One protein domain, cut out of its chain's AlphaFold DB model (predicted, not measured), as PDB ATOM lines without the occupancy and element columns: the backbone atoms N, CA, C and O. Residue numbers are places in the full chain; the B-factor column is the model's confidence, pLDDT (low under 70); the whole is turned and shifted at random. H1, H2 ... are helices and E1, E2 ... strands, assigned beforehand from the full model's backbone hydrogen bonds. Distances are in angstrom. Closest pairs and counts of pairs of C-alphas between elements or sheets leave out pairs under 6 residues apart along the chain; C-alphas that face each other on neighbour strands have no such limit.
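AT A GLANCE: This is residues 414 to 586 of the 798 residues of the protein "Site-specific DNA-methyltransferase (adenine-specific)" of Bradyrhizobium sp. DOA9 (UniProt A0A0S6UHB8). With little regular structure, the domain has H1 and H4 on opposite faces of a mixed sheet, E2-E1-E3-E4, with loops 491 to 532 beyond one end. Of 173 printed residues, 64 are in six named helices and four strands, H1-H2-E1-E2-H3-E3-H4-E4-H5-H6, a mixed class. The whole is compact, with radius of gyration of the C-alphas 17.5 A, spanning 56 by 33 by 26 A.

HOW THE PARTS SIT: Every O i to N i+4 pair is within hydrogen-bond range in H1, residues 415 to 419, H3, 474 to 480, and H4, 533 to 538, and 7 of 9 in H2, 421 to 433. E1, 434 to 441, makes a hairpin with E2, 455 to 462, N 440 and O 457 being 2.8 A apart. E1 is parallel to E3, 486 to 490, N 439 and O 487 being 2.8 A apart.

IN THESE COORDINATES: H1 begins at (-20.758, 82.686, -18.151). E4, 559 to 562, and H5, 564 to 567, precede H6, 579 to 582, ending at (-16.998, 79.107, -31.950).

THE WHOLE: The printed part has no cut; 13 residues have pLDDT under 70.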
ATOM      1  N   PRO A 414     -23.913  85.477 -15.719       90.44
ATOM      2  CA  PRO A 414     -22.501  85.133 -15.731       90.44
ATOM      3  C   PRO A 414     -22.231  83.871 -16.554       90.44
ATOM      4  O   PRO A 414     -22.979  82.892 -16.445       90.44
ATOM      5  N   THR A 415     -21.122  83.841 -17.301       86.12
ATOM      6  CA  THR A 415     -20.758  82.686 -18.151       86.12
ATOM      7  C   THR A 415     -20.707  81.377 -17.369       86.12
ATOM      8  O   THR A 415     -21.155  80.344 -17.858       86.12
ATOM      9  N   GLY A 416     -20.292  81.429 -16.099       83.94
ATOM     10  CA  GLY A 416     -20.261  80.265 -15.218       83.94
ATOM     11  C   GLY A 416     -21.613  79.563 -15.042       83.94
ATOM     12  O   GLY A 416     -21.635  78.346 -14.867       83.94
ATOM     13  N   VAL A 417     -22.750  80.272 -15.128       87.81
ATOM     14  CA  VAL A 417     -24.078  79.624 -15.114       87.81
ATOM     15  C   VAL A 417     -24.258  78.758 -16.362       87.81
ATOM     16  O   VAL A 417     -24.822  77.671 -16.271       87.81
ATOM     17  N   LEU A 418     -23.718  79.190 -17.505       91.69
ATOM     18  CA  LEU A 418     -23.877  78.574 -18.824       91.69
ATOM     19  C   LEU A 418     -22.919  77.406 -19.109       91.69
ATOM     20  O   LEU A 418     -23.181  76.644 -20.039       91.69
ATOM     21  N   GLU A 419     -21.888  77.195 -18.287       82.31
ATOM     22  CA  GLU A 419     -20.908  76.119 -18.505       82.31
ATOM     23  C   GLU A 419     -20.587  75.247 -17.281       82.31
ATOM     24  O   GLU A 419     -20.343  74.047 -17.434       82.31
ATOM     25  N   ASN A 420     -20.590  75.796 -16.060       76.62
ATOM     26  CA  ASN A 420     -19.944  75.108 -14.939       76.62
ATOM     27  C   ASN A 420     -20.749  73.883 -14.481       76.62
ATOM     28  O   ASN A 420     -21.979  73.973 -14.378       76.62
ATOM     29  N   PRO A 421     -20.100  72.764 -14.100       73.00
ATOM     30  CA  PRO A 421     -20.790  71.595 -13.543       73.00
ATOM     31  C   PRO A 421     -21.705  71.934 -12.357       73.00
ATOM     32  O   PRO A 421     -22.811  71.412 -12.251       73.00
ATOM     33  N   ARG A 422     -21.303  72.889 -11.504       75.94
ATOM     34  CA  ARG A 422     -22.094  73.341 -10.344       75.94
ATOM     35  C   ARG A 422     -23.484  73.870 -10.721       75.94
ATOM     36  O   ARG A 422     -24.436  73.643  -9.984       75.94
ATOM     37  N   SER A 423     -23.603  74.548 -11.862       83.75
ATOM     38  CA  SER A 423     -24.867  75.122 -12.348       83.75
ATOM     39  C   SER A 423     -25.630  74.172 -13.278       83.75
ATOM     40  O   SER A 423     -26.625  74.575 -13.880       83.75
ATOM     41  N   ALA A 424     -25.193  72.909 -13.405       85.31
ATOM     42  CA  ALA A 424     -25.797  71.938 -14.316       85.31
ATOM     43  C   ALA A 424     -27.294  71.747 -14.051       85.31
ATOM     44  O   ALA A 424     -28.072  71.730 -14.997       85.31
ATOM     45  N   LYS A 425     -27.724  71.688 -12.783       90.75
ATOM     46  CA  LYS A 425     -29.150  71.551 -12.437       90.75
ATOM     47  C   LYS A 425     -29.984  72.730 -12.952       90.75
ATOM     48  O   LYS A 425     -31.054  72.532 -13.522       90.75
ATOM     49  N   THR A 426     -29.482  73.948 -12.782       94.00
ATOM     50  CA  THR A 426     -30.162  75.170 -13.218       94.00
ATOM     51  C   THR A 426     -30.193  75.273 -14.746       94.00
ATOM     52  O   THR A 426     -31.247  75.557 -15.315       94.00
ATOM     53  N   ARG A 427     -29.088  74.960 -15.441       95.44
ATOM     54  CA  ARG A 427     -29.079  74.886 -16.917       95.44
ATOM     55  C   ARG A 427     -29.999  73.815 -17.465       95.44
ATOM     56  O   ARG A 427     -30.671  74.050 -18.464       95.44
ATOM     57  N   PHE A 428     -30.014  72.650 -16.827       96.81
ATOM     58  CA  PHE A 428     -30.905  71.569 -17.208       96.81
ATOM     59  C   PHE A 428     -32.352  72.055 -17.146       96.81
ATOM     60  O   PHE A 428     -33.075  71.943 -18.128       96.81
ATOM     61  N   ALA A 429     -32.743  72.697 -16.039       97.06
ATOM     62  CA  ALA A 429     -34.074  73.277 -15.888       97.06
ATOM     63  C   ALA A 429     -34.391  74.344 -16.951       97.06
ATOM     64  O   ALA A 429     -35.524  74.398 -17.424       97.06
ATOM     65  N   LEU A 430     -33.415  75.168 -17.349       98.00
ATOM     66  CA  LEU A 430     -33.579  76.139 -18.432       98.00
ATOM     67  C   LEU A 430     -33.913  75.456 -19.765       98.00
ATOM     68  O   LEU A 430     -34.938  75.781 -20.356       98.00
ATOM     69  N   LEU A 431     -33.103  74.497 -20.211       97.75
ATOM     70  CA  LEU A 431     -33.318  73.784 -21.478       97.75
ATOM     71  C   LEU A 431     -34.585  72.909 -21.463       97.75
ATOM     72  O   LEU A 431     -35.313  72.813 -22.455       97.75
ATOM     73  N   ASP A 432     -34.874  72.292 -20.318       97.94
ATOM     74  CA  ASP A 432     -36.057  71.458 -20.123       97.94
ATOM     75  C   ASP A 432     -37.343  72.298 -20.159       97.94
ATOM     76  O   ASP A 432     -38.345  71.884 -20.737       97.94
ATOM     77  N   GLN A 433     -37.333  73.509 -19.594       98.12
ATOM     78  CA  GLN A 433     -38.524  74.357 -19.491       98.12
ATOM     79  C   GLN A 433     -38.650  75.420 -20.586       98.12
ATOM     80  O   GLN A 433     -39.748  75.967 -20.755       98.12
ATOM     81  N   ALA A 434     -37.588  75.733 -21.320       98.12
ATOM     82  CA  ALA A 434     -37.575  76.748 -22.364       98.12
ATOM     83  C   ALA A 434     -36.799  76.275 -23.602       98.12
ATOM     84  O   ALA A 434     -35.847  75.508 -23.507       98.12
ATOM     85  N   MET A 435     -37.233  76.737 -24.770       98.31
ATOM     86  CA  MET A 435     -36.503  76.598 -26.026       98.31
ATOM     87  C   MET A 435     -35.564  77.792 -26.152       98.31
ATOM     88  O   MET A 435     -36.032  78.923 -26.272       98.31
ATOM     89  N   ILE A 436     -34.258  77.553 -26.076       98.50
ATOM     90  CA  ILE A 436     -33.249  78.606 -26.223       98.50
ATOM     91  C   ILE A 436     -33.101  78.916 -27.709       98.50
ATOM     92  O   ILE A 436     -32.880  78.001 -28.497       98.50
ATOM     93  N   THR A 437     -33.227  80.185 -28.087       98.19
ATOM     94  CA  THR A 437     -33.062  80.616 -29.483       98.19
ATOM     95  C   THR A 437     -31.702  81.238 -29.728       98.19
ATOM     96  O   THR A 437     -31.120  81.021 -30.790       98.19
ATOM     97  N   ASP A 438     -31.196  82.003 -28.759       98.50
ATOM     98  CA  ASP A 438     -29.983  82.796 -28.921       98.50
ATOM     99  C   ASP A 438     -29.173  82.829 -27.615       98.50
ATOM    100  O   ASP A 438     -29.734  83.029 -26.532       98.50
ATOM    101  N   VAL A 439     -27.850  82.671 -27.718       98.38
ATOM    102  CA  VAL A 439     -26.897  82.958 -26.638       98.38
ATOM    103  C   VAL A 439     -25.811  83.902 -27.144       98.38
ATOM    104  O   VAL A 439     -25.126  83.612 -28.123       98.38
ATOM    105  N   ILE A 440     -25.651  85.042 -26.475       98.00
ATOM    106  CA  ILE A 440     -24.790  86.145 -26.912       98.00
ATOM    107  C   ILE A 440     -23.738  86.401 -25.832       98.00
ATOM    108  O   ILE A 440     -24.080  86.888 -24.757       98.00
ATOM    109  N   SER A 441     -22.476  86.072 -26.094       94.75
ATOM    110  CA  SER A 441     -21.353  86.365 -25.191       94.75
ATOM    111  C   SER A 441     -20.998  87.852 -25.266       94.75
ATOM    112  O   SER A 441     -20.991  88.416 -26.361       94.75
ATOM    113  N   LEU A 442     -20.744  88.494 -24.121       93.19
ATOM    114  CA  LEU A 442     -20.356  89.907 -24.026       93.19
ATOM    115  C   LEU A 442     -18.862  90.049 -23.682       93.19
ATOM    116  O   LEU A 442     -18.319  89.180 -22.991       93.19
ATOM    117  N   PRO A 443     -18.210  91.168 -24.063       88.12
ATOM    118  CA  PRO A 443     -16.818  91.417 -23.711       88.12
ATOM    119  C   PRO A 443     -16.588  91.390 -22.197       88.12
ATOM    120  O   PRO A 443     -17.444  91.813 -21.417       88.12
ATOM    121  N   LYS A 444     -15.390  90.979 -21.764       81.44
ATOM    122  CA  LYS A 444     -14.992  90.940 -20.339       81.44
ATOM    123  C   LYS A 444     -15.268  92.259 -19.607       81.44
ATOM    124  O   LYS A 444     -15.690  92.248 -18.455       81.44
ATOM    125  N   HIS A 445     -15.045  93.378 -20.293       82.31
ATOM    126  CA  HIS A 445     -15.183  94.720 -19.740       82.31
ATOM    127  C   HIS A 445     -16.588  95.321 -19.935       82.31
ATOM    128  O   HIS A 445     -16.786  96.479 -19.584       82.31
ATOM    129  N   ALA A 446     -17.576  94.575 -20.451       83.88
ATOM    130  CA  ALA A 446     -18.928  95.079 -20.748       83.88
ATOM    131  C   ALA A 446     -19.589  95.819 -19.569       83.88
ATOM    132  O   ALA A 446     -20.328  96.788 -19.762       83.88
ATOM    133  N   PHE A 447     -19.272  95.390 -18.344       81.62
ATOM    134  CA  PHE A 447     -19.768  95.959 -17.092       81.62
ATOM    135  C   PHE A 447     -18.662  96.602 -16.238       81.62
ATOM    136  O   PHE A 447     -18.839  96.818 -15.037       81.62
ATOM    137  N   ALA A 448     -17.516  96.933 -16.834       67.69
ATOM    138  CA  ALA A 448     -16.453  97.665 -16.159       67.69
ATOM    139  C   ALA A 448     -16.858  99.135 -15.896       67.69
ATOM    140  O   ALA A 448     -17.650  99.702 -16.655       67.69
ATOM    141  N   PRO A 449     -16.329  99.776 -14.834       55.78
ATOM    142  CA  PRO A 449     -15.358  99.265 -13.857       55.78
ATOM    143  C   PRO A 449     -15.993  98.454 -12.710       55.78
ATOM    144  O   PRO A 449     -15.324  98.180 -11.714       55.78
ATOM    145  N   TYR A 450     -17.280  98.115 -12.806       63.84
ATOM    146  CA  TYR A 450     -18.047  97.525 -11.709       63.84
ATOM    147  C   TYR A 450     -17.755  96.040 -11.521       63.84
ATOM    148  O   TYR A 450     -17.486  95.588 -10.411       63.84
ATOM    149  N   THR A 451     -17.769  95.284 -12.617       65.12
ATOM    150  CA  THR A 451     -17.391  93.874 -12.623       65.12
ATOM    151  C   THR A 451     -16.644  93.522 -13.901       65.12
ATOM    152  O   THR A 451     -16.955  94.016 -14.981       65.12
ATOM    153  N   GLN A 452     -15.646  92.654 -13.748       63.16
ATOM    154  CA  GLN A 452     -14.882  92.042 -14.843       63.16
ATOM    155  C   GLN A 452     -15.363  90.621 -15.137       63.16
ATOM    156  O   GLN A 452     -14.691  89.839 -15.815       63.16
ATOM    157  N   GLN A 453     -16.487  90.236 -14.531       70.62
ATOM    158  CA  GLN A 453     -17.085  88.937 -14.742       70.62
ATOM    159  C   GLN A 453     -17.571  88.857 -16.187       70.62
ATOM    160  O   GLN A 453     -18.389  89.669 -16.610       70.62
ATOM    161  N   ARG A 454     -17.083  87.860 -16.937       81.06
ATOM    162  CA  ARG A 454     -17.631  87.559 -18.262       81.06
ATOM    163  C   ARG A 454     -19.109  87.184 -18.110       81.06
ATOM    164  O   ARG A 454     -19.496  86.410 -17.226       81.06
ATOM    165  N   THR A 455     -19.926  87.713 -19.002       90.69
ATOM    166  CA  THR A 455     -21.385  87.562 -19.000       90.69
ATOM    167  C   THR A 455     -21.880  87.231 -20.392       90.69
ATOM    168  O   THR A 455     -21.261  87.614 -21.380       90.69
ATOM    169  N   ALA A 456     -23.037  86.595 -20.465       95.00
ATOM    170  CA  ALA A 456     -23.738  86.347 -21.708       95.00
ATOM    171  C   ALA A 456     -25.233  86.632 -21.544       95.00
ATOM    172  O   ALA A 456     -25.779  86.597 -20.440       95.00
ATOM    173  N   ILE A 457     -25.899  86.904 -22.657       98.19
ATOM    174  CA  ILE A 457     -27.340  87.113 -22.739       98.19
ATOM    175  C   ILE A 457     -27.966  85.858 -23.326       98.19
ATOM    176  O   ILE A 457     -27.539  85.383 -24.375       98.19
ATOM    177  N   VAL A 458     -28.991  85.334 -22.660       98.62
ATOM    178  CA  VAL A 458     -29.781  84.198 -23.144       98.62
ATOM    179  C   VAL A 458     -31.163  84.686 -23.545       98.62
ATOM    180  O   VAL A 458     -31.855  85.306 -22.733       98.62
ATOM    181  N   ILE A 459     -31.578  84.361 -24.771       98.75
ATOM    182  CA  ILE A 459     -32.944  84.551 -25.260       98.75
ATOM    183  C   ILE A 459     -33.609  83.182 -25.407       98.75
ATOM    184  O   ILE A 459     -33.063  82.273 -26.037       98.75
ATOM    185  N   ALA A 460     -34.781  83.013 -24.797       98.62
ATOM    186  CA  ALA A 460     -35.488  81.737 -24.797       98.62
ATOM    187  C   ALA A 460     -37.012  81.902 -24.758       98.62
ATOM    188  O   ALA A 460     -37.534  82.840 -24.162       98.62
ATOM    189  N   GLN A 461     -37.740  80.943 -25.325       98.50
ATOM    190  CA  GLN A 461     -39.197  80.877 -25.261       98.50
ATOM    191  C   GLN A 461     -39.656  79.811 -24.263       98.50
ATOM    192  O   GLN A 461     -39.255  78.649 -24.324       98.50
ATOM    193  N   ARG A 462     -40.554  80.175 -23.348       98.25
ATOM    194  CA  ARG A 462     -41.114  79.269 -22.344       98.25
ATOM    195  C   ARG A 462     -41.940  78.170 -23.011       98.25
ATOM    196  O   ARG A 462     -42.960  78.442 -23.642       98.25
ATOM    197  N   ARG A 463     -41.594  76.905 -22.762       97.81
ATOM    198  CA  ARG A 463     -42.375  75.750 -23.235       97.81
ATOM    199  C   ARG A 463     -43.710  75.635 -22.502       97.81
ATOM    200  O   ARG A 463     -43.854  76.085 -21.360       97.81
ATOM    201  N   LYS A 464     -44.687  74.974 -23.130       96.62
ATOM    202  CA  LYS A 464     -45.976  74.650 -22.489       96.62
ATOM    203  C   LYS A 464     -45.816  73.605 -21.380       96.62
ATOM    204  O   LYS A 464     -46.473  73.699 -20.345       96.62
ATOM    205  N   LYS A 465     -44.945  72.623 -21.606       96.00
ATOM    206  CA  LYS A 465     -44.563  71.568 -20.663       96.00
ATOM    207  C   LYS A 465     -43.043  71.373 -20.711       96.00
ATOM    208  O   LYS A 465     -42.457  71.715 -21.740       96.00
ATOM    209  N   PRO A 466     -42.433  70.855 -19.633       96.56
ATOM    210  CA  PRO A 466     -41.050  70.405 -19.672       96.56
ATOM    211  C   PRO A 466     -40.822  69.373 -20.783       96.56
ATOM    212  O   PRO A 466     -41.755  68.649 -21.142       96.56
ATOM    213  N   LEU A 467     -39.613  69.334 -21.334       95.25
ATOM    214  CA  LEU A 467     -39.244  68.477 -22.455       95.25
ATOM    215  C   LEU A 467     -39.047  67.018 -22.016       95.25
ATOM    216  O   LEU A 467     -39.522  66.101 -22.679       95.25
ATOM    217  N   VAL A 468     -38.386  66.823 -20.875       96.00
ATOM    218  CA  VAL A 468     -38.095  65.519 -20.260       96.00
ATOM    219  C   VAL A 468     -38.502  65.456 -18.782       96.00
ATOM    220  O   VAL A 468     -38.749  64.367 -18.268       96.00
ATOM    221  N   GLY A 469     -38.647  66.603 -18.107       89.75
ATOM    222  CA  GLY A 469     -39.068  66.681 -16.705       89.75
ATOM    223  C   GLY A 469     -38.000  66.226 -15.700       89.75
ATOM    224  O   GLY A 469     -36.841  66.009 -16.045       89.75
ATOM    225  N   GLU A 470     -38.394  66.074 -14.430       78.75
ATOM    226  CA  GLU A 470     -37.457  65.875 -13.304       78.75
ATOM    227  C   GLU A 470     -36.651  64.565 -13.356       78.75
ATOM    228  O   GLU A 470     -35.567  64.501 -12.785       78.75
ATOM    229  N   ALA A 471     -37.154  63.535 -14.045       85.06
ATOM    230  CA  ALA A 471     -36.464  62.251 -14.209       85.06
ATOM    231  C   ALA A 471     -35.532  62.207 -15.439       85.06
ATOM    232  O   ALA A 471     -34.913  61.176 -15.705       85.06
ATOM    233  N   GLY A 472     -35.457  63.292 -16.218       88.62
ATOM    234  CA  GLY A 472     -34.643  63.358 -17.426       88.62
ATOM    235  C   GLY A 472     -33.138  63.402 -17.145       88.62
ATOM    236  O   GLY A 472     -32.674  63.974 -16.163       88.62
ATOM    237  N   THR A 473     -32.356  62.832 -18.060       93.44
ATOM    238  CA  THR A 473     -30.890  62.947 -18.110       93.44
ATOM    239  C   THR A 473     -30.455  63.878 -19.241       93.44
ATOM    240  O   THR A 473     -31.225  64.138 -20.171       93.44
ATOM    241  N   TRP A 474     -29.205  64.349 -19.213       94.12
ATOM    242  CA  TRP A 474     -28.644  65.173 -20.291       94.12
ATOM    243  C   TRP A 474     -28.750  64.518 -21.671       94.12
ATOM    244  O   TRP A 474     -29.090  65.203 -22.629       94.12
ATOM    245  N   GLN A 475     -28.545  63.202 -21.769       92.44
ATOM    246  CA  GLN A 475     -28.740  62.449 -23.009       92.44
ATOM    247  C   GLN A 475     -30.194  62.505 -23.479       92.44
ATOM    248  O   GLN A 475     -30.446  62.832 -24.634       92.44
ATOM    249  N   THR A 476     -31.162  62.230 -22.597       96.19
ATOM    250  CA  THR A 476     -32.582  62.288 -22.989       96.19
ATOM    251  C   THR A 476     -33.002  63.696 -23.408       96.19
ATOM    252  O   THR A 476     -33.744  63.842 -24.375       96.19
ATOM    253  N   LEU A 477     -32.480  64.727 -22.734       96.44
ATOM    254  CA  LEU A 477     -32.740  66.124 -23.066       96.44
ATOM    255  C   LEU A 477     -32.139  66.489 -24.426       96.44
ATOM    256  O   LEU A 477     -32.835  67.063 -25.258       96.44
ATOM    257  N   ALA A 478     -30.873  66.133 -24.669       95.19
ATOM    258  CA  ALA A 478     -30.195  66.394 -25.937       95.19
ATOM    259  C   ALA A 478     -30.938  65.737 -27.109       95.19
ATOM    260  O   ALA A 478     -31.182  66.388 -28.121       95.19
ATOM    261  N   THR A 479     -31.367  64.482 -26.945       95.62
ATOM    262  CA  THR A 479     -32.164  63.764 -27.948       95.62
ATOM    263  C   THR A 479     -33.520  64.426 -28.175       95.62
ATOM    264  O   THR A 479     -33.940  64.597 -29.318       95.62
ATOM    265  N   ALA A 480     -34.221  64.824 -27.113       96.44
ATOM    266  CA  ALA A 480     -35.530  65.458 -27.245       96.44
ATOM    267  C   ALA A 480     -35.449  66.845 -27.910       96.44
ATOM    268  O   ALA A 480     -36.372  67.237 -28.620       96.44
ATOM    269  N   ALA A 481     -34.338  67.563 -27.719       96.19
ATOM    270  CA  ALA A 481     -34.097  68.889 -28.281       96.19
ATOM    271  C   ALA A 481     -33.272  68.864 -29.588       96.19
ATOM    272  O   ALA A 481     -32.846  69.910 -30.064       96.19
ATOM    273  N   GLN A 482     -33.037  67.694 -30.194       95.56
ATOM    274  CA  GLN A 482     -32.102  67.529 -31.323       95.56
ATOM    275  C   GLN A 482     -32.430  68.367 -32.573       95.56
ATOM    276  O   GLN A 482     -31.543  68.640 -33.372       95.56
ATOM    277  N   HIS A 483     -33.693  68.765 -32.746       95.38
ATOM    278  CA  HIS A 483     -34.155  69.576 -33.879       95.38
ATOM    279  C   HIS A 483     -34.178  71.080 -33.578       95.38
ATOM    280  O   HIS A 483     -34.594  71.870 -34.422       95.38
ATOM    281  N   GLU A 484     -33.785  71.483 -32.371       96.94
ATOM    282  CA  GLU A 484     -33.747  72.884 -31.976       96.94
ATOM    283  C   GLU A 484     -32.448  73.532 -32.445       96.94
ATOM    284  O   GLU A 484     -31.382  72.911 -32.422       96.94
ATOM    285  N   ASN A 485     -32.553  74.793 -32.860       96.00
ATOM    286  CA  ASN A 485     -31.422  75.615 -33.267       96.00
ATOM    287  C   ASN A 485     -31.117  76.620 -32.164       96.00
ATOM    288  O   ASN A 485     -31.985  77.416 -31.803       96.00
ATOM    289  N   ILE A 486     -29.878  76.613 -31.683       97.56
ATOM    290  CA  ILE A 486     -29.349  77.622 -30.771       97.56
ATOM    291  C   ILE A 486     -28.363  78.473 -31.563       97.56
ATOM    292  O   ILE A 486     -27.282  78.003 -31.927       97.56
ATOM    293  N   ASN A 487     -28.738  79.719 -31.842       97.25
ATOM    294  CA  ASN A 487     -27.824  80.685 -32.438       97.25
ATOM    295  C   ASN A 487     -26.863  81.176 -31.355       97.25
ATOM    296  O   ASN A 487     -27.277  81.528 -30.250       97.25
ATOM    297  N   MET A 488     -25.576  81.198 -31.660       96.38
ATOM    298  CA  MET A 488     -24.539  81.652 -30.745       96.38
ATOM    299  C   MET A 488     -23.765  82.790 -31.389       96.38
ATOM    300  O   MET A 488     -23.370  82.680 -32.550       96.38
ATOM    301  N   PHE A 489     -23.564  83.875 -30.643       95.88
ATOM    302  CA  PHE A 489     -22.804  85.036 -31.099       95.88
ATOM    303  C   PHE A 489     -21.809  85.513 -30.037       95.88
ATOM    304  O   PHE A 489     -22.135  85.521 -28.850       95.88
ATOM    305  N   ILE A 490     -20.616  85.941 -30.451       93.38
ATOM    306  CA  ILE A 490     -19.611  86.574 -29.586       93.38
ATOM    307  C   ILE A 490     -19.497  88.050 -29.957       93.38
ATOM    308  O   ILE A 490     -19.069  88.394 -31.061       93.38
ATOM    309  N   VAL A 491     -19.889  88.916 -29.025       93.56
ATOM    310  CA  VAL A 491     -19.664  90.359 -29.113       93.56
ATOM    311  C   VAL A 491     -18.234  90.619 -28.659       93.56
ATOM    312  O   VAL A 491     -17.924  90.446 -27.483       93.56
ATOM    313  N   ASP A 492     -17.371  91.031 -29.585       87.69
ATOM    314  CA  ASP A 492     -15.982  91.397 -29.257       87.69
ATOM    315  C   ASP A 492     -15.851  92.876 -28.956       87.69
ATOM    316  O   ASP A 492     -15.068  93.287 -28.102       87.69
ATOM    317  N   ASN A 493     -16.626  93.670 -29.692       90.25
ATOM    318  CA  ASN A 493     -16.566  95.111 -29.634       90.25
ATOM    319  C   ASN A 493     -17.988  95.636 -29.450       90.25
ATOM    320  O   ASN A 493     -18.848  95.436 -30.305       90.25
ATOM    321  N   ASP A 494     -18.252  96.293 -28.325       91.69
ATOM    322  CA  ASP A 494     -19.579  96.806 -27.976       91.69
ATOM    323  C   ASP A 494     -19.689  98.330 -28.141       91.69
ATOM    324  O   ASP A 494     -20.528  98.961 -27.510       91.69
ATOM    325  N   GLY A 495     -18.821  98.944 -28.948       90.25
ATOM    326  CA  GLY A 495     -18.734 100.396 -29.139       90.25
ATOM    327  C   GLY A 495     -17.775 101.090 -28.170       90.25
ATOM    328  O   GLY A 495     -17.370 102.233 -28.409       90.25
ATOM    329  N   PHE A 496     -17.338 100.397 -27.117       89.44
ATOM    330  CA  PHE A 496     -16.442 100.916 -26.088       89.44
ATOM    331  C   PHE A 496     -15.130 100.134 -26.041       89.44
ATOM    332  O   PHE A 496     -15.074  98.961 -26.395       89.44
ATOM    333  N   ALA A 497     -14.066 100.792 -25.584       84.50
ATOM    334  CA  ALA A 497     -12.761 100.159 -25.442       84.50
ATOM    335  C   ALA A 497     -12.799  98.962 -24.486       84.50
ATOM    336  O   ALA A 497     -13.414  99.046 -23.413       84.50
ATOM    337  N   ASN A 498     -12.057  97.903 -24.818       81.88
ATOM    338  CA  ASN A 498     -11.922  96.704 -23.990       81.88
ATOM    339  C   ASN A 498     -10.954  96.926 -22.816       81.88
ATOM    340  O   ASN A 498      -9.940  96.257 -22.654       81.88
ATOM    341  N   SER A 499     -11.282  97.896 -21.965       79.12
ATOM    342  CA  SER A 499     -10.540  98.230 -20.751       79.12
ATOM    343  C   SER A 499     -11.475  98.760 -19.672       79.12
ATOM    344  O   SER A 499     -12.609  99.151 -19.949       79.12
ATOM    345  N   ASP A 500     -10.965  98.892 -18.448       69.44
ATOM    346  CA  ASP A 500     -11.714  99.457 -17.317       69.44
ATOM    347  C   ASP A 500     -12.198 100.892 -17.543       69.44
ATOM    348  O   ASP A 500     -13.128 101.349 -16.880       69.44
ATOM    349  N   LYS A 501     -11.566 101.613 -18.479       73.56
ATOM    350  CA  LYS A 501     -11.878 103.013 -18.775       73.56
ATOM    351  C   LYS A 501     -13.062 103.180 -19.722       73.56
ATOM    352  O   LYS A 501     -13.655 104.254 -19.702       73.56
ATOM    353  N   ARG A 502     -13.394 102.161 -20.530       81.38
ATOM    354  CA  ARG A 502     -14.606 102.114 -21.370       81.38
ATOM    355  C   ARG A 502     -14.879 103.424 -22.124       81.38
ATOM    356  O   ARG A 502     -15.969 103.980 -22.026       81.38
ATOM    357  N   TYR A 503     -13.888 103.965 -22.834       80.75
ATOM    358  CA  TYR A 503     -14.115 105.145 -23.675       80.75
ATOM    359  C   TYR A 503     -14.878 104.744 -24.947       80.75
ATOM    360  O   TYR A 503     -14.594 103.672 -25.489       80.75
ATOM    361  N   PRO A 504     -15.828 105.571 -25.432       85.56
ATOM    362  CA  PRO A 504     -16.413 105.387 -26.755       85.56
ATOM    363  C   PRO A 504     -15.306 105.346 -27.805       85.56
ATOM    364  O   PRO A 504     -14.378 106.156 -27.768       85.56
ATOM    365  N   THR A 505     -15.372 104.372 -28.707       86.75
ATOM    366  CA  THR A 505     -14.346 104.198 -29.745       86.75
ATOM    367  C   THR A 505     -14.670 104.981 -31.012       86.75
ATOM    368  O   THR A 505     -13.753 105.461 -31.671       86.75
ATOM    369  N   ASP A 506     -15.957 105.082 -31.358       87.06
ATOM    370  CA  ASP A 506     -16.522 105.786 -32.517       87.06
ATOM    371  C   ASP A 506     -15.835 105.502 -33.874       87.06
ATOM    372  O   ASP A 506     -16.003 106.240 -34.848       87.06
ATOM    373  N   LYS A 507     -15.071 104.407 -33.971       88.31
ATOM    374  CA  LYS A 507     -14.244 104.094 -35.138       88.31
ATOM    375  C   LYS A 507     -15.093 103.491 -36.253       88.31
ATOM    376  O   LYS A 507     -15.753 102.465 -36.060       88.31
ATOM    377  N   ARG A 508     -15.023 104.102 -37.437       89.81
ATOM    378  CA  ARG A 508     -15.765 103.694 -38.635       89.81
ATOM    379  C   ARG A 508     -14.841 103.411 -39.812       89.81
ATOM    380  O   ARG A 508     -13.813 104.067 -39.971       89.81
ATOM    381  N   ALA A 509     -15.235 102.452 -40.640       88.12
ATOM    382  CA  ALA A 509     -14.640 102.226 -41.949       88.12
ATOM    383  C   ALA A 509     -15.034 103.356 -42.926       88.12
ATOM    384  O   ALA A 509     -16.010 104.067 -42.670       88.12
ATOM    385  N   PRO A 510     -14.343 103.514 -44.075       89.81
ATOM    386  CA  PRO A 510     -14.733 104.482 -45.107       89.81
ATOM    387  C   PRO A 510     -16.177 104.325 -45.608       89.81
ATOM    388  O   PRO A 510     -16.784 105.306 -46.019       89.81
ATOM    389  N   SER A 511     -16.739 103.113 -45.532       87.81
ATOM    390  CA  SER A 511     -18.144 102.827 -45.851       87.81
ATOM    391  C   SER A 511     -19.142 103.435 -44.858       87.81
ATOM    392  O   SER A 511     -20.324 103.501 -45.166       87.81
ATOM    393  N   GLY A 512     -18.696 103.857 -43.671       88.94
ATOM    394  CA  GLY A 512     -19.545 104.268 -42.549       88.94
ATOM    395  C   GLY A 512     -19.816 103.156 -41.528       88.94
ATOM    396  O   GLY A 512     -20.335 103.453 -40.449       88.94
ATOM    397  N   GLU A 513     -19.430 101.911 -41.826       90.31
ATOM    398  CA  GLU A 513     -19.623 100.754 -40.945       90.31
ATOM    399  C   GLU A 513     -18.801 100.869 -39.659       90.31
ATOM    400  O   GLU A 513     -17.637 101.281 -39.675       90.31
ATOM    401  N   TRP A 514     -19.389 100.461 -38.535       90.88
ATOM    402  CA  TRP A 514     -18.682 100.394 -37.263       90.88
ATOM    403  C   TRP A 514     -17.581  99.329 -37.269       90.88
ATOM    404  O   TRP A 514     -17.819  98.144 -37.524       90.88
ATOM    405  N   MET A 515     -16.363  99.735 -36.907       87.06
ATOM    406  CA  MET A 515     -15.253  98.796 -36.742       87.06
ATOM    407  C   MET A 515     -15.295  98.122 -35.371       87.06
ATOM    408  O   MET A 515     -15.113  96.913 -35.280       87.06
ATOM    409  N   HIS A 516     -15.557  98.899 -34.318       90.19
ATOM    410  CA  HIS A 516     -15.504  98.446 -32.925       90.19
ATOM    411  C   HIS A 516     -16.894  98.427 -32.261       90.19
ATOM    412  O   HIS A 516     -17.004  98.631 -31.056       90.19
ATOM    413  N   ASP A 517     -17.961  98.195 -33.027       92.88
ATOM    414  CA  ASP A 517     -19.321  98.068 -32.494       92.88
ATOM    415  C   ASP A 517     -20.103  96.999 -33.271       92.88
ATOM    416  O   ASP A 517     -20.422  97.162 -34.450       92.88
ATOM    417  N   ASP A 518     -20.375  95.877 -32.608       93.88
ATOM    418  CA  ASP A 518     -21.165  94.765 -33.137       93.88
ATOM    419  C   ASP A 518     -22.676  94.942 -32.862       93.88
ATOM    420  O   ASP A 518     -23.499  94.202 -33.413       93.88
ATOM    421  N   LEU A 519     -23.054  95.900 -32.008       95.06
ATOM    422  CA  LEU A 519     -24.386  96.043 -31.416       95.06
ATOM    423  C   LEU A 519     -25.227  97.137 -32.076       95.06
ATOM    424  O   LEU A 519     -26.449  96.992 -32.161       95.06
ATOM    425  N   SER A 520     -24.587  98.204 -32.551       93.75
ATOM    426  CA  SER A 520     -25.264  99.385 -33.085       93.75
ATOM    427  C   SER A 520     -25.598  99.273 -34.572       93.75
ATOM    428  O   SER A 520     -24.833  98.751 -35.384       93.75
ATOM    429  N   GLU A 521     -26.752  99.823 -34.948       93.62
ATOM    430  CA  GLU A 521     -27.062 100.152 -36.341       93.62
ATOM    431  C   GLU A 521     -26.105 101.246 -36.844       93.62
ATOM    432  O   GLU A 521     -25.564 102.040 -36.063       93.62
ATOM    433  N   TRP A 522     -25.903 101.318 -38.156       91.56
ATOM    434  CA  TRP A 522     -25.025 102.313 -38.771       91.56
ATOM    435  C   TRP A 522     -25.651 102.913 -40.023       91.56
ATOM    436  O   TRP A 522     -26.653 102.421 -40.533       91.56
ATOM    437  N   ILE A 523     -25.091 104.032 -40.471       91.56
ATOM    438  CA  ILE A 523     -25.504 104.722 -41.690       91.56
ATOM    439  C   ILE A 523     -24.288 104.754 -42.603       91.56
ATOM    440  O   ILE A 523     -23.206 105.137 -42.146       91.56
ATOM    441  N   ASP A 524     -24.462 104.315 -43.845       90.62
ATOM    442  CA  ASP A 524     -23.384 104.306 -44.827       90.62
ATOM    443  C   ASP A 524     -23.096 105.700 -45.406       90.62
ATOM    444  O   ASP A 524     -23.762 106.691 -45.093       90.62
ATOM    445  N   SER A 525     -22.077 105.788 -46.262       88.69
ATOM    446  CA  SER A 525     -21.702 107.028 -46.952       88.69
ATOM    447  C   SER A 525     -22.799 107.604 -47.857       88.69
ATOM    448  O   SER A 525     -22.722 108.775 -48.223       88.69
ATOM    449  N   GLU A 526     -23.805 106.806 -48.223       89.56
ATOM    450  CA  GLU A 526     -24.933 107.206 -49.070       89.56
ATOM    451  C   GLU A 526     -26.179 107.586 -48.248       89.56
ATOM    452  O   GLU A 526     -27.172 108.061 -48.799       89.56
ATOM    453  N   GLY A 527     -26.123 107.451 -46.918       88.94
ATOM    454  CA  GLY A 527     -27.217 107.788 -46.012       88.94
ATOM    455  C   GLY A 527     -28.197 106.642 -45.748       88.94
ATOM    456  O   GLY A 527     -29.208 106.865 -45.078       88.94
ATOM    457  N   PHE A 528     -27.924 105.421 -46.219       91.38
ATOM    458  CA  PHE A 528     -28.770 104.263 -45.938       91.38
ATOM    459  C   PHE A 528     -28.471 103.677 -44.564       91.38
ATOM    460  O   PHE A 528     -27.320 103.535 -44.149       91.38
ATOM    461  N   LYS A 529     -29.541 103.322 -43.850       92.19
ATOM    462  CA  LYS A 529     -29.466 102.710 -42.525       92.19
ATOM    463  C   LYS A 529     -29.288 101.197 -42.649       92.19
ATOM    464  O   LYS A 529     -30.103 100.527 -43.278       92.19
ATOM    465  N   HIS A 530     -28.280 100.670 -41.968       92.56
ATOM    466  CA  HIS A 530     -27.943  99.253 -41.922       92.56
ATOM    467  C   HIS A 530     -28.131  98.679 -40.511       92.56
ATOM    468  O   HIS A 530     -27.820  99.356 -39.522       92.56
ATOM    469  N   PRO A 531     -28.619  97.430 -40.390       93.50
ATOM    470  CA  PRO A 531     -28.726  96.747 -39.104       93.50
ATOM    471  C   PRO A 531     -27.346  96.447 -38.508       93.50
ATOM    472  O   PRO A 531     -26.351  96.356 -39.231       93.50
ATOM    473  N   SER A 532     -27.300  96.237 -37.192       94.56
ATOM    474  CA  SER A 532     -26.077  95.835 -36.489       94.56
ATOM    475  C   SER A 532     -25.576  94.458 -36.925       94.56
ATOM    476  O   SER A 532     -26.359  93.617 -37.379       94.56
ATOM    477  N   LYS A 533     -24.279  94.188 -36.733       93.94
ATOM    478  CA  LYS A 533     -23.672  92.876 -37.032       93.94
ATOM    479  C   LYS A 533     -24.365  91.750 -36.264       93.94
ATOM    480  O   LYS A 533     -24.625  90.686 -36.828       93.94
ATOM    481  N   LEU A 534     -24.729  92.009 -35.006       95.50
ATOM    482  CA  LEU A 534     -25.512  91.092 -34.181       95.50
ATOM    483  C   LEU A 534     -26.868  90.760 -34.827       95.50
ATOM    484  O   LEU A 534     -27.217  89.586 -34.957       95.50
ATOM    485  N   PHE A 535     -27.625  91.774 -35.259       95.38
ATOM    486  CA  PHE A 535     -28.932  91.575 -35.889       95.38
ATOM    487  C   PHE A 535     -28.820  90.856 -37.235       95.38
ATOM    488  O   PHE A 535     -29.569  89.913 -37.490       95.38
ATOM    489  N   GLN A 536     -27.853  91.243 -38.069       94.25
ATOM    490  CA  GLN A 536     -27.580  90.564 -39.338       94.25
ATOM    491  C   GLN A 536     -27.286  89.073 -39.139       94.25
ATOM    492  O   GLN A 536     -27.801  88.235 -39.877       94.25
ATOM    493  N   SER A 537     -26.523  88.735 -38.103       94.25
ATOM    494  CA  SER A 537     -26.137  87.352 -37.826       94.25
ATOM    495  C   SER A 537     -27.303  86.530 -37.298       94.25
ATOM    496  O   SER A 537     -27.663  85.512 -37.884       94.25
ATOM    497  N   LEU A 538     -27.937  86.995 -36.220       95.38
ATOM    498  CA  LEU A 538     -28.943  86.213 -35.504       95.38
ATOM    499  C   LEU A 538     -30.309  86.208 -36.199       95.38
ATOM    500  O   LEU A 538     -31.028  85.210 -36.133       95.38
ATOM    501  N   VAL A 539     -30.696  87.308 -36.848       93.88
ATOM    502  CA  VAL A 539     -32.023  87.443 -37.474       93.88
ATOM    503  C   VAL A 539     -31.959  87.180 -38.973       93.88
ATOM    504  O   VAL A 539     -32.779  86.415 -39.479       93.88
ATOM    505  N   ASN A 540     -30.971  87.742 -39.677       91.19
ATOM    506  CA  ASN A 540     -30.862  87.589 -41.133       91.19
ATOM    507  C   ASN A 540     -30.007  86.377 -41.554       91.19
ATOM    508  O   ASN A 540     -29.923  86.083 -42.744       91.19
ATOM    509  N   GLY A 541     -29.358  85.682 -40.611       86.38
ATOM    510  CA  GLY A 541     -28.530  84.502 -40.888       86.38
ATOM    511  C   GLY A 541     -27.232  84.807 -41.640       86.38
ATOM    512  O   GLY A 541     -26.653  83.908 -42.246       86.38
ATOM    513  N   THR A 542     -26.785  86.065 -41.641       85.69
ATOM    514  CA  THR A 542     -25.584  86.506 -42.362       85.69
ATOM    515  C   THR A 542     -24.438  86.691 -41.378       85.69
ATOM    516  O   THR A 542     -24.449  87.632 -40.588       85.69
ATOM    517  N   SER A 543     -23.454  85.787 -41.402       76.50
ATOM    518  CA  SER A 543     -22.282  85.902 -40.529       76.50
ATOM    519  C   SER A 543     -21.411  87.103 -40.925       76.50
ATOM    520  O   SER A 543     -21.241  87.349 -42.121       76.50
ATOM    521  N   PRO A 544     -20.809  87.821 -39.958       74.50
ATOM    522  CA  PRO A 544     -19.863  88.887 -40.262       74.50
ATOM    523  C   PRO A 544     -18.630  88.300 -40.965       74.50
ATOM    524  O   PRO A 544     -18.280  87.140 -40.727       74.50
ATOM    525  N   ALA A 545     -17.958  89.101 -41.798       64.88
ATOM    526  CA  ALA A 545     -16.634  88.764 -42.329       64.88
ATOM    527  C   ALA A 545     -15.609  88.543 -41.192       64.88
ATOM    528  O   ALA A 545     -15.933  88.780 -40.025       64.88
ATOM    529  N   GLU A 546     -14.399  88.072 -41.533       66.81
ATOM    530  CA  GLU A 546     -13.320  87.734 -40.585       66.81
ATOM    531  C   GLU A 546     -13.297  88.668 -39.370       66.81
ATOM    532  O   GLU A 546     -13.155  89.890 -39.476       66.81
ATOM    533  N   ALA A 547     -13.520  88.076 -38.199       71.88
ATOM    534  CA  ALA A 547     -13.582  88.815 -36.958       71.88
ATOM    535  C   ALA A 547     -12.197  89.381 -36.652       71.88
ATOM    536  O   ALA A 547     -11.201  88.698 -36.857       71.88
ATOM    537  N   THR A 548     -12.127  90.604 -36.140       74.81
ATOM    538  CA  THR A 548     -10.877  91.187 -35.651       74.81
ATOM    539  C   THR A 548     -11.088  91.829 -34.289       74.81
ATOM    540  O   THR A 548     -12.203  92.254 -33.955       74.81
ATOM    541  N   ASN A 549     -10.032  91.860 -33.478       72.44
ATOM    542  CA  ASN A 549     -10.039  92.611 -32.225       72.44
ATOM    543  C   ASN A 549      -9.874  94.120 -32.487       72.44
ATOM    544  O   ASN A 549      -9.718  94.563 -33.626       72.44
ATOM    545  N   GLU A 550      -9.890  94.929 -31.426       74.88
ATOM    546  CA  GLU A 550      -9.765  96.394 -31.522       74.88
ATOM    547  C   GLU A 550      -8.423  96.882 -32.121       74.88
ATOM    548  O   GLU A 550      -8.302  98.048 -32.515       74.88
ATOM    549  N   PHE A 551      -7.435  95.988 -32.250       78.06
ATOM    550  CA  PHE A 551      -6.122  96.238 -32.852       78.06
ATOM    551  C   PHE A 551      -5.988  95.689 -34.280       78.06
ATOM    552  O   PHE A 551      -4.963  95.908 -34.923       78.06
ATOM    553  N   GLY A 552      -7.035  95.056 -34.818       71.44
ATOM    554  CA  GLY A 552      -7.051  94.507 -36.176       71.44
ATOM    555  C   GLY A 552      -6.465  93.100 -36.299       71.44
ATOM    556  O   GLY A 552      -6.266  92.631 -37.417       71.44
ATOM    557  N   GLU A 553      -6.199  92.418 -35.186       73.88
ATOM    558  CA  GLU A 553      -5.724  91.033 -35.196       73.88
ATOM    559  C   GLU A 553      -6.897  90.080 -35.454       73.88
ATOM    560  O   GLU A 553      -7.986  90.309 -34.914       73.88
ATOM    561  N   PRO A 554      -6.710  89.021 -36.262       74.69
ATOM    562  CA  PRO A 554      -7.776  88.091 -36.599       74.69
ATOM    563  C   PRO A 554      -8.264  87.327 -35.364       74.69
ATOM    564  O   PRO A 554      -7.487  86.798 -34.571       74.69
ATOM    565  N   LEU A 555      -9.580  87.232 -35.241       74.50
ATOM    566  CA  LEU A 555     -10.308  86.445 -34.259       74.50
ATOM    567  C   LEU A 555     -11.020  85.284 -34.958       74.50
ATOM    568  O   LEU A 555     -11.298  85.311 -36.158       74.50
ATOM    569  N   GLY A 556     -11.369  84.259 -34.181       79.75
ATOM    570  CA  GLY A 556     -12.186  83.156 -34.677       79.75
ATOM    571  C   GLY A 556     -13.628  83.568 -35.026       79.75
ATOM    572  O   GLY A 556     -14.041  84.714 -34.802       79.75
ATOM    573  N   PRO A 557     -14.440  82.620 -35.524       86.62
ATOM    574  CA  PRO A 557     -15.847  82.843 -35.856       86.62
ATOM    575  C   PRO A 557     -16.617  83.604 -34.765       86.62
ATOM    576  O   PRO A 557     -16.485  83.306 -33.579       86.62
ATOM    577  N   LYS A 558     -17.422  84.598 -35.164       89.19
ATOM    578  CA  LYS A 558     -18.324  85.339 -34.259       89.19
ATOM    579  C   LYS A 558     -19.675  84.666 -34.089       89.19
ATOM    580  O   LYS A 558     -20.308  84.880 -33.068       89.19
ATOM    581  N   HIS A 559     -20.132  83.918 -35.088       93.75
ATOM    582  CA  HIS A 559     -21.502  83.426 -35.178       93.75
ATOM    583  C   HIS A 559     -21.544  81.964 -35.623       93.75
ATOM    584  O   HIS A 559     -20.765  81.553 -36.485       93.75
ATOM    585  N   GLY A 560     -22.489  81.202 -35.076       92.81
ATOM    586  CA  GLY A 560     -22.794  79.847 -35.518       92.81
ATOM    587  C   GLY A 560     -24.127  79.354 -34.971       92.81
ATOM    588  O   GLY A 560     -24.652  79.889 -33.993       92.81
ATOM    589  N   VAL A 561     -24.668  78.320 -35.610       95.31
ATOM    590  CA  VAL A 561     -25.922  77.674 -35.213       95.31
ATOM    591  C   VAL A 561     -25.613  76.254 -34.775       95.31
ATOM    592  O   VAL A 561     -25.002  75.492 -35.521       95.31
ATOM    593  N   PHE A 562     -26.039  75.902 -33.565       95.38
ATOM    594  CA  PHE A 562     -25.730  74.615 -32.953       95.38
ATOM    595  C   PHE A 562     -26.992  73.902 -32.493       95.38
ATOM    596  O   PHE A 562     -27.960  74.526 -32.055       95.38
ATOM    597  N   HIS A 563     -26.946  72.575 -32.544       96.06
ATOM    598  CA  HIS A 563     -27.977  71.720 -31.975       96.06
ATOM    599  C   HIS A 563     -27.546  71.222 -30.591       96.06
ATOM    600  O   HIS A 563     -26.361  70.939 -30.392       96.06
ATOM    601  N   PRO A 564     -28.478  71.031 -29.642       95.25
ATOM    602  CA  PRO A 564     -28.160  70.590 -28.282       95.25
ATOM    603  C   PRO A 564     -27.258  69.339 -28.179       95.25
ATOM    604  O   PRO A 564     -26.366  69.348 -27.331       95.25
ATOM    605  N   PRO A 565     -27.380  68.298 -29.035       93.31
ATOM    606  CA  PRO A 565     -26.442  67.171 -29.034       93.31
ATOM    607  C   PRO A 565     -24.984  67.548 -29.319       93.31
ATOM    608  O   PRO A 565     -24.087  66.968 -28.717       93.31
ATOM    609  N   ALA A 566     -24.733  68.529 -30.192       89.81
ATOM    610  CA  ALA A 566     -23.378  68.985 -30.523       89.81
ATOM    611  C   ALA A 566     -22.715  69.764 -29.373       89.81
ATOM    612  O   ALA A 566     -21.502  69.946 -29.356       89.81
ATOM    613  N   LEU A 567     -23.519  70.214 -28.410       91.31
ATOM    614  CA  LEU A 567     -23.093  70.976 -27.241       91.31
ATOM    615  C   LEU A 567     -22.997  70.105 -25.976       91.31
ATOM    616  O   LEU A 567     -22.720  70.616 -24.888       91.31
ATOM    617  N   LEU A 568     -23.273  68.802 -26.092       87.25
ATOM    618  CA  LEU A 568     -23.270  67.867 -24.975       87.25
ATOM    619  C   LEU A 568     -21.837  67.495 -24.577       87.25
ATOM    620  O   LEU A 568     -21.089  66.896 -25.343       87.25
ATOM    621  N   HIS A 569     -21.491  67.782 -23.329       82.56
ATOM    622  CA  HIS A 569     -20.213  67.452 -22.714       82.56
ATOM    623  C   HIS A 569     -20.398  66.414 -21.601       82.56
ATOM    624  O   HIS A 569     -21.309  66.536 -20.777       82.56
ATOM    625  N   ALA A 570     -19.495  65.431 -21.518       67.19
ATOM    626  CA  ALA A 570     -19.606  64.292 -20.598       67.19
ATOM    627  C   ALA A 570     -19.776  64.705 -19.121       67.19
ATOM    628  O   ALA A 570     -20.625  64.165 -18.419       67.19
ATOM    629  N   GLU A 571     -19.011  65.699 -18.666       66.50
ATOM    630  CA  GLU A 571     -19.015  66.139 -17.259       66.50
ATOM    631  C   GLU A 571     -19.894  67.367 -16.978       66.50
ATOM    632  O   GLU A 571     -20.237  67.651 -15.831       66.50
ATOM    633  N   ARG A 572     -20.241  68.137 -18.017       70.50
ATOM    634  CA  ARG A 572     -20.890  69.455 -17.874       70.50
ATOM    635  C   ARG A 572     -22.339  69.451 -18.358       70.50
ATOM    636  O   ARG A 572     -23.059  70.421 -18.117       70.50
ATOM    637  N   GLY A 573     -22.777  68.376 -19.013       85.88
ATOM    638  CA  GLY A 573     -24.039  68.366 -19.735       85.88
ATOM    639  C   GLY A 573     -23.971  69.270 -20.959       85.88
ATOM    640  O   GLY A 573     -22.913  69.416 -21.561       85.88
ATOM    641  N   ILE A 574     -25.088  69.890 -21.324       91.62
ATOM    642  CA  ILE A 574     -25.121  70.816 -22.461       91.62
ATOM    643  C   ILE A 574     -24.529  72.161 -22.033       91.62
ATOM    644  O   ILE A 574     -25.024  72.795 -21.092       91.62
ATOM    645  N   VAL A 575     -23.455  72.574 -22.707       89.25
ATOM    646  CA  VAL A 575     -22.780  73.850 -22.454       89.25
ATOM    647  C   VAL A 575     -23.284  74.903 -23.431       89.25
ATOM    648  O   VAL A 575     -23.329  74.683 -24.635       89.25
ATOM    649  N   LEU A 576     -23.678  76.055 -22.894       93.69
ATOM    650  CA  LEU A 576     -24.351  77.110 -23.650       93.69
ATOM    651  C   LEU A 576     -23.454  78.322 -23.922       93.69
ATOM    652  O   LEU A 576     -23.947  79.320 -24.427       93.69
ATOM    653  N   LEU A 577     -22.167  78.271 -23.577       89.62
ATOM    654  CA  LEU A 577     -21.242  79.385 -23.783       89.62
ATOM    655  C   LEU A 577     -20.776  79.441 -25.256       89.62
ATOM    656  O   LEU A 577     -20.119  78.485 -25.673       89.62
ATOM    657  N   PRO A 578     -21.059  80.524 -26.018       90.94
ATOM    658  CA  PRO A 578     -20.686  80.659 -27.434       90.94
ATOM    659  C   PRO A 578     -19.200  80.471 -27.714       90.94
ATOM    660  O   PRO A 578     -18.839  79.913 -28.747       90.94
ATOM    661  N   ASP A 579     -18.355  80.910 -26.781       83.88
ATOM    662  CA  ASP A 579     -16.906  80.803 -26.856       83.88
ATOM    663  C   ASP A 579     -16.487  79.360 -27.162       83.88
ATOM    664  O   ASP A 579     -15.723  79.154 -28.086       83.88
ATOM    665  N   ILE A 580     -17.074  78.345 -26.520       79.12
ATOM    666  CA  ILE A 580     -16.632  76.946 -26.656       79.12
ATOM    667  C   ILE A 580     -16.723  76.403 -28.090       79.12
ATOM    668  O   ILE A 580     -15.710  75.922 -28.608       79.12
ATOM    669  N   PRO A 581     -17.897  76.408 -28.747       84.25
ATOM    670  CA  PRO A 581     -18.006  75.858 -30.089       84.25
ATOM    671  C   PRO A 581     -17.506  76.811 -31.188       84.25
ATOM    672  O   PRO A 581     -17.194  76.336 -32.279       84.25
ATOM    673  N   LEU A 582     -17.413  78.126 -30.936       85.50
ATOM    674  CA  LEU A 582     -16.998  79.107 -31.950       85.50
ATOM    675  C   LEU A 582     -15.500  79.407 -31.936       85.50
ATOM    676  O   LEU A 582     -14.911  79.602 -32.999       85.50
ATOM    677  N   ARG A 583     -14.876  79.479 -30.758       78.25
ATOM    678  CA  ARG A 583     -13.493  79.933 -30.592       78.25
ATOM    679  C   ARG A 583     -12.758  79.039 -29.617       78.25
ATOM    680  O   ARG A 583     -13.153  78.821 -28.487       78.25
ATOM    681  N   ALA A 584     -11.641  78.503 -30.068       55.97
ATOM    682  CA  ALA A 584     -10.908  77.458 -29.378       55.97
ATOM    683  C   ALA A 584     -10.236  77.870 -28.041       55.97
ATOM    684  O   ALA A 584      -9.297  77.195 -27.643       55.97
ATOM    685  N   GLU A 585     -10.712  78.890 -27.309       51.69
ATOM    686  CA  GLU A 585     -10.207  79.283 -25.972       51.69
ATOM    687  C   GLU A 585     -10.357  78.172 -24.908       51.69
ATOM    688  O   GLU A 585      -9.934  78.330 -23.767       51.69
ATOM    689  N   LEU A 586     -10.937  77.021 -25.267       50.06
ATOM    690  CA  LEU A 586     -11.010  75.826 -24.426       50.06
ATOM    691  C   LEU A 586     -10.582  74.530 -25.138       50.06
ATOM    692  O   LEU A 586     -10.800  73.448 -24.588       50.06
TER     693      LEU A 586